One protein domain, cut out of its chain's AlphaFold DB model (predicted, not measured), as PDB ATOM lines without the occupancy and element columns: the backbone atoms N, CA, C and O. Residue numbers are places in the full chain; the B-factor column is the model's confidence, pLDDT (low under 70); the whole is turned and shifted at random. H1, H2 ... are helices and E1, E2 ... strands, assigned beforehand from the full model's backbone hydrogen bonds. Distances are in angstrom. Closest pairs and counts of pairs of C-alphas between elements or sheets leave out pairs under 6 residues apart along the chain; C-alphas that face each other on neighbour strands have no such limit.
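AT A GLANCE: This is residues 163 to 217 of the 225 residues of an uncharacterized protein of Rhizophagus sp. MUCL 43196 (UniProt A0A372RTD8). A small two-stranded hairpin, E1 and E2, and two helices, H1 and H2, make an open three-cornered frame with few contacts between its parts. The chain goes out along H1, turns back along H2 with a gap between the two helices, and then doubles back again into the hairpin. The printed part has 55 residues, with two named helices and then two named strands in the order H1, H2, E1, E2; the sheet's order is E1 - E2, antiparallel, and the class is mostly helix. The whole is compact, with a radius of gyration of the C-alphas of 11.6 A, and spans 30 by 23 by 21 A.

IN THESE COORDINATES: E1 is residues 205 to 207 and E2 is residues 214 to 216, where C-alpha 216 is at (160.950, 188.198, 159.259). H1, residues 163 to 180, measures 25.8 A from C-alpha 163 at (145.879, 197.716, 161.708) to C-alpha 180. H2, residues 186 to 198, measures 18.2 A and begins with C-alpha 186 at (162.465, 174.791, 161.993).

HOW THE PARTS SIT: E1 and E2 are a hairpin of antiparallel neighbours, their directions 146 degrees apart. N 206 and O 215, 2.9 A apart, and N 215 and O 206, 2.8 A apart, are within hydrogen-bond range. C-alphas 205 and 216 face each other at 4.4 A. The closest C-alphas of H2 and E1 are those of Arg 189 and Phe 205, 7.7 A apart, the one pair within 8 A. H2 and E2 are apart. H1 is apart from H2, E1 and E2. In H1 and H2, every O i to N i+4 pair is within hydrogen-bond range.

THE WHOLE: The two C-alphas farthest apart are those of Met 163 and Gly 210, 32.7 A. The printed part has no cut. The link from H1 to H2 is tight; those from H2 to E1 and from E1 to E2 are short. Mean pLDDT of the printed part is 84.7, with residues 209 to 212 under 70.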
ATOM      1  N   MET A 163     146.148 199.152 161.611       79.94
ATOM      2  CA  MET A 163     145.879 197.716 161.708       79.94
ATOM      3  C   MET A 163     147.137 196.888 161.414       79.94
ATOM      4  O   MET A 163     147.458 195.974 162.176       79.94
ATOM      5  N   LEU A 164     147.876 197.224 160.351       80.38
ATOM      6  CA  LEU A 164     149.128 196.551 159.997       80.38
ATOM      7  C   LEU A 164     150.185 196.701 161.103       80.38
ATOM      8  O   LEU A 164     150.880 195.738 161.425       80.38
ATOM      9  N   ARG A 165     150.261 197.867 161.760       79.00
ATOM     10  CA  ARG A 165     151.178 198.090 162.888       79.00
ATOM     11  C   ARG A 165     150.803 197.278 164.127       79.00
ATOM     12  O   ARG A 165     151.687 196.711 164.772       79.00
ATOM     13  N   ILE A 166     149.514 197.227 164.474       79.31
ATOM     14  CA  ILE A 166     149.011 196.397 165.580       79.31
ATOM     15  C   ILE A 166     149.348 194.934 165.303       79.31
ATOM     16  O   ILE A 166     149.860 194.242 166.182       79.31
ATOM     17  N   TRP A 167     149.110 194.485 164.072       83.56
ATOM     18  CA  TRP A 167     149.433 193.132 163.655       83.56
ATOM     19  C   TRP A 167     150.919 192.814 163.827       83.56
ATOM     20  O   TRP A 167     151.248 191.817 164.465       83.56
ATOM     21  N   ASP A 168     151.815 193.666 163.327       83.00
ATOM     22  CA  ASP A 168     153.260 193.451 163.451       83.00
ATOM     23  C   ASP A 168     153.707 193.345 164.915       83.00
ATOM     24  O   ASP A 168     154.532 192.493 165.247       83.00
ATOM     25  N   ARG A 169     153.128 194.154 165.814       83.38
ATOM     26  CA  ARG A 169     153.416 194.084 167.256       83.38
ATOM     27  C   ARG A 169     152.882 192.818 167.908       83.38
ATOM     28  O   ARG A 169     153.597 192.198 168.689       83.38
ATOM     29  N   LEU A 170     151.655 192.414 167.589       83.69
ATOM     30  CA  LEU A 170     151.108 191.146 168.077       83.69
ATOM     31  C   LEU A 170     151.950 189.966 167.587       83.69
ATOM     32  O   LEU A 170     152.217 189.036 168.347       83.69
ATOM     33  N   TRP A 171     152.393 190.014 166.335       85.38
ATOM     34  CA  TRP A 171     153.194 188.956 165.745       85.38
ATOM     35  C   TRP A 171     154.586 188.858 166.370       85.38
ATOM     36  O   TRP A 171     155.028 187.757 166.692       85.38
ATOM     37  N   ASP A 172     155.239 189.993 166.622       84.69
ATOM     38  CA  ASP A 172     156.506 190.060 167.359       84.69
ATOM     39  C   ASP A 172     156.381 189.394 168.740       84.69
ATOM     40  O   ASP A 172     157.166 188.511 169.081       84.69
ATOM     41  N   LEU A 173     155.320 189.710 169.492       86.44
ATOM     42  CA  LEU A 173     155.051 189.099 170.799       86.44
ATOM     43  C   LEU A 173     154.857 187.579 170.715       86.44
ATOM     44  O   LEU A 173     155.407 186.841 171.532       86.44
ATOM     45  N   VAL A 174     154.123 187.087 169.712       87.94
ATOM     46  CA  VAL A 174     153.957 185.641 169.483       87.94
ATOM     47  C   VAL A 174     155.306 184.973 169.212       87.94
ATOM     48  O   VAL A 174     155.596 183.905 169.755       87.94
ATOM     49  N   LEU A 175     156.153 185.589 168.387       87.88
ATOM     50  CA  LEU A 175     157.477 185.055 168.076       87.88
ATOM     51  C   LEU A 175     158.417 185.105 169.291       87.88
ATOM     52  O   LEU A 175     159.188 184.166 169.494       87.88
ATOM     53  N   GLN A 176     158.342 186.155 170.109       85.75
ATOM     54  CA  GLN A 176     159.086 186.271 171.366       85.75
ATOM     55  C   GLN A 176     158.674 185.194 172.371       85.75
ATOM     56  O   GLN A 176     159.545 184.561 172.966       85.75
ATOM     57  N   GLU A 177     157.378 184.915 172.516       90.56
ATOM     58  CA  GLU A 177     156.895 183.833 173.379       90.56
ATOM     59  C   GLU A 177     157.429 182.473 172.904       90.56
ATOM     60  O   GLU A 177     157.993 181.709 173.689       90.56
ATOM     61  N   LEU A 178     157.365 182.192 171.597       88.50
ATOM     62  CA  LEU A 178     157.922 180.958 171.030       88.50
ATOM     63  C   LEU A 178     159.430 180.824 171.274       88.50
ATOM     64  O   LEU A 178     159.916 179.712 171.491       88.50
ATOM     65  N   LYS A 179     160.180 181.932 171.227       87.06
ATOM     66  CA  LYS A 179     161.616 181.950 171.546       87.06
ATOM     67  C   LYS A 179     161.850 181.679 173.036       87.06
ATOM     68  O   LYS A 179     162.675 180.831 173.357       87.06
ATOM     69  N   THR A 180     161.086 182.314 173.925       89.38
ATOM     70  CA  THR A 180     161.170 182.122 175.387       89.38
ATOM     71  C   THR A 180     160.874 180.680 175.801       89.38
ATOM     72  O   THR A 180     161.570 180.122 176.645       89.38
ATOM     73  N   GLN A 181     159.902 180.032 175.153       91.12
ATOM     74  CA  GLN A 181     159.566 178.620 175.379       91.12
ATOM     75  C   GLN A 181     160.516 177.640 174.665       91.12
ATOM     76  O   GLN A 181     160.305 176.428 174.706       91.12
ATOM     77  N   ASN A 182     161.545 178.140 173.970       88.06
ATOM     78  CA  ASN A 182     162.469 177.352 173.150       88.06
ATOM     79  C   ASN A 182     161.767 176.505 172.059       88.06
ATOM     80  O   ASN A 182     162.234 175.438 171.656       88.06
ATOM     81  N   GLN A 183     160.614 176.980 171.580       90.00
ATOM     82  CA  GLN A 183     159.775 176.337 170.561       90.00
ATOM     83  C   GLN A 183     159.959 176.944 169.167       90.00
ATOM     84  O   GLN A 183     159.433 176.410 168.189       90.00
ATOM     85  N   PHE A 184     160.714 178.039 169.047       88.88
ATOM     86  CA  PHE A 184     161.015 178.698 167.777       88.88
ATOM     87  C   PHE A 184     162.066 177.925 166.952       88.88
ATOM     88  O   PHE A 184     163.177 178.386 166.709       88.88
ATOM     89  N   ASN A 185     161.707 176.717 166.521       89.00
ATOM     90  CA  ASN A 185     162.535 175.822 165.712       89.00
ATOM     91  C   ASN A 185     162.040 175.726 164.256       89.00
ATOM     92  O   ASN A 185     161.031 176.321 163.873       89.00
ATOM     93  N   ASP A 186     162.749 174.962 163.426       89.25
ATOM     94  CA  ASP A 186     162.465 174.791 161.993       89.25
ATOM     95  C   ASP A 186     161.038 174.299 161.729       89.25
ATOM     96  O   ASP A 186     160.370 174.777 160.809       89.25
ATOM     97  N   LEU A 187     160.531 173.396 162.575       91.44
ATOM     98  CA  LEU A 187     159.177 172.861 162.461       91.44
ATOM     99  C   LEU A 187     158.121 173.938 162.736       91.44
ATOM    100  O   LEU A 187     157.136 174.035 161.999       91.44
ATOM    101  N   ALA A 188     158.307 174.747 163.782       88.81
ATOM    102  CA  ALA A 188     157.409 175.854 164.096       88.81
ATOM    103  C   ALA A 188     157.394 176.890 162.964       88.81
ATOM    104  O   ALA A 188     156.322 177.282 162.495       88.81
ATOM    105  N   ARG A 189     158.573 177.256 162.448       91.50
ATOM    106  CA  ARG A 189     158.713 178.196 161.326       91.50
ATOM    107  C   ARG A 189     158.058 177.660 160.054       91.50
ATOM    108  O   ARG A 189     157.306 178.388 159.412       91.50
ATOM    109  N   ALA A 190     158.233 176.377 159.735       90.62
ATOM    110  CA  ALA A 190     157.572 175.741 158.595       90.62
ATOM    111  C   ALA A 190     156.037 175.744 158.723       90.62
ATOM    112  O   ALA A 190     155.337 176.051 157.757       90.62
ATOM    113  N   LYS A 191     155.498 175.460 159.920       92.12
ATOM    114  CA  LYS A 191     154.048 175.523 160.186       92.12
ATOM    115  C   LYS A 191     153.497 176.935 160.017       92.12
ATOM    116  O   LYS A 191     152.443 177.104 159.406       92.12
ATOM    117  N   ILE A 192     154.214 177.934 160.529       90.12
ATOM    118  CA  ILE A 192     153.865 179.349 160.371       90.12
ATOM    119  C   ILE A 192     153.839 179.729 158.887       90.12
ATOM    120  O   ILE A 192     152.829 180.239 158.408       90.12
ATOM    121  N   LEU A 193     154.899 179.414 158.138       90.44
ATOM    122  CA  LEU A 193     154.983 179.711 156.705       90.44
ATOM    123  C   LEU A 193     153.853 179.040 155.918       90.44
ATOM    124  O   LEU A 193     153.245 179.668 155.055       90.44
ATOM    125  N   ALA A 194     153.520 177.787 156.235       90.38
ATOM    126  CA  ALA A 194     152.406 177.086 155.601       90.38
ATOM    127  C   ALA A 194     151.053 177.766 155.881       90.38
ATOM    128  O   ALA A 194     150.213 177.861 154.985       90.38
ATOM    129  N   LYS A 195     150.839 178.265 157.106       91.06
ATOM    130  CA  LYS A 195     149.621 179.005 157.468       91.06
ATOM    131  C   LYS A 195     149.543 180.362 156.775       91.06
ATOM    132  O   LYS A 195     148.487 180.667 156.234       91.06
ATOM    133  N   MET A 196     150.642 181.113 156.722       87.44
ATOM    134  CA  MET A 196     150.707 182.400 156.017       87.44
ATOM    135  C   MET A 196     150.466 182.236 154.510       87.44
ATOM    136  O   MET A 196     149.637 182.935 153.932       87.44
ATOM    137  N   ARG A 197     151.083 181.223 153.884       88.75
ATOM    138  CA  ARG A 197     150.829 180.883 152.473       88.75
ATOM    139  C   ARG A 197     149.374 180.501 152.212       88.75
ATOM    140  O   ARG A 197     148.832 180.873 151.179       88.75
ATOM    141  N   ARG A 198     148.725 179.782 153.137       93.19
ATOM    142  CA  ARG A 198     147.307 179.399 153.008       93.19
ATOM    143  C   ARG A 198     146.373 180.612 152.935       93.19
ATOM    144  O   ARG A 198     145.335 180.512 152.292       93.19
ATOM    145  N   ILE A 199     146.717 181.713 153.597       89.56
ATOM    146  CA  ILE A 199     145.950 182.967 153.558       89.56
ATOM    147  C   ILE A 199     146.491 183.955 152.514       89.56
ATOM    148  O   ILE A 199     146.139 185.128 152.543       89.56
ATOM    149  N   SER A 200     147.333 183.484 151.587       86.88
ATOM    150  CA  SER A 200     147.922 184.277 150.502       86.88
ATOM    151  C   SER A 200     148.753 185.481 150.966       86.88
ATOM    152  O   SER A 200     148.903 186.448 150.223       86.88
ATOM    153  N   ILE A 201     149.334 185.420 152.170       81.38
ATOM    154  CA  ILE A 201     150.258 186.444 152.673       81.38
ATOM    155  C   ILE A 201     151.696 186.033 152.343       81.38
ATOM    156  O   ILE A 201     152.141 184.932 152.684       81.38
ATOM    157  N   SER A 202     152.437 186.937 151.695       82.00
ATOM    158  CA  SER A 202     153.874 186.772 151.464       82.00
ATOM    159  C   SER A 202     154.629 187.017 152.770       82.00
ATOM    160  O   SER A 202     154.744 188.149 153.229       82.00
ATOM    161  N   PHE A 203     155.115 185.944 153.388       83.50
ATOM    162  CA  PHE A 203     155.815 185.990 154.667       83.50
ATOM    163  C   PHE A 203     157.015 185.050 154.623       83.50
ATOM    164  O   PHE A 203     156.873 183.896 154.215       83.50
ATOM    165  N   ASN A 204     158.186 185.525 155.047       85.06
ATOM    166  CA  ASN A 204     159.425 184.750 155.070       85.06
ATOM    167  C   ASN A 204     160.216 185.038 156.345       85.06
ATOM    168  O   ASN A 204     160.112 186.123 156.912       85.06
ATOM    169  N   PHE A 205     161.027 184.060 156.746       86.88
ATOM    170  CA  PHE A 205     162.041 184.196 157.786       86.88
ATOM    171  C   PHE A 205     163.430 184.135 157.152       86.88
ATOM    172  O   PHE A 205     163.646 183.336 156.238       86.88
ATOM    173  N   TRP A 206     164.382 184.898 157.674       86.38
ATOM    174  CA  TRP A 206     165.801 184.764 157.345       86.38
ATOM    175  C   TRP A 206     166.650 184.937 158.600       86.38
ATOM    176  O   TRP A 206     166.199 185.496 159.598       86.38
ATOM    177  N   GLN A 207     167.866 184.407 158.566       83.62
ATOM    178  CA  GLN A 207     168.828 184.589 159.642       83.62
ATOM    179  C   GLN A 207     169.721 185.783 159.309       83.62
ATOM    180  O   GLN A 207     170.177 185.912 158.170       83.62
ATOM    181  N   GLU A 208     169.962 186.658 160.281       81.12
ATOM    182  CA  GLU A 208     170.861 187.797 160.095       81.12
ATOM    183  C   GLU A 208     172.324 187.344 160.082       81.12
ATOM    184  O   GLU A 208     172.732 186.453 160.833       81.12
ATOM    185  N   GLN A 209     173.133 187.945 159.205       68.75
ATOM    186  CA  GLN A 209     174.542 187.580 159.091       68.75
ATOM    187  C   GLN A 209     175.290 187.930 160.383       68.75
ATOM    188  O   GLN A 209     175.277 189.070 160.834       68.75
ATOM    189  N   GLY A 210     175.961 186.938 160.972       63.03
ATOM    190  CA  GLY A 210     176.785 187.118 162.172       63.03
ATOM    191  C   GLY A 210     176.055 186.967 163.512       63.03
ATOM    192  O   GLY A 210     176.721 186.982 164.543       63.03
ATOM    193  N   MET A 211     174.731 186.748 163.530       64.81
ATOM    194  CA  MET A 211     173.965 186.458 164.754       64.81
ATOM    195  C   MET A 211     173.155 185.154 164.633       64.81
ATOM    196  O   MET A 211     172.765 184.728 163.547       64.81
ATOM    197  N   GLN A 212     172.830 184.517 165.765       65.06
ATOM    198  CA  GLN A 212     171.781 183.478 165.823       65.06
ATOM    199  C   GLN A 212     170.359 184.082 165.831       65.06
ATOM    200  O   GLN A 212     169.394 183.425 166.221       65.06
ATOM    201  N   ASN A 213     170.218 185.339 165.402       75.00
ATOM    202  CA  ASN A 213     168.947 186.043 165.373       75.00
ATOM    203  C   ASN A 213     168.231 185.819 164.040       75.00
ATOM    204  O   ASN A 213     168.822 185.865 162.960       75.00
ATOM    205  N   TRP A 214     166.932 185.554 164.151       81.38
ATOM    206  CA  TRP A 214     166.020 185.381 163.028       81.38
ATOM    207  C   TRP A 214     165.148 186.618 162.866       81.38
ATOM    208  O   TRP A 214     164.499 187.033 163.834       81.38
ATOM    209  N   SER A 215     165.072 187.090 161.628       83.00
ATOM    210  CA  SER A 215     164.253 188.213 161.176       83.00
ATOM    211  C   SER A 215     163.165 187.730 160.219       83.00
ATOM    212  O   SER A 215     163.186 186.586 159.746       83.00
ATOM    213  N   TYR A 216     162.147 188.561 160.011       84.25
ATOM    214  CA  TYR A 216     160.950 188.198 159.259       84.25
ATOM    215  C   TYR A 216     160.346 189.392 158.518       84.25
ATOM    216  O   TYR A 216     160.627 190.544 158.838       84.25
ATOM    217  N   ILE A 217     159.511 189.112 157.513       80.38
ATOM    218  CA  ILE A 217     158.832 190.149 156.724       80.38
ATOM    219  C   ILE A 217     157.806 190.873 157.607       80.38
ATOM    220  O   ILE A 217     156.846 190.251 158.059       80.38
TER     221      ILE A 217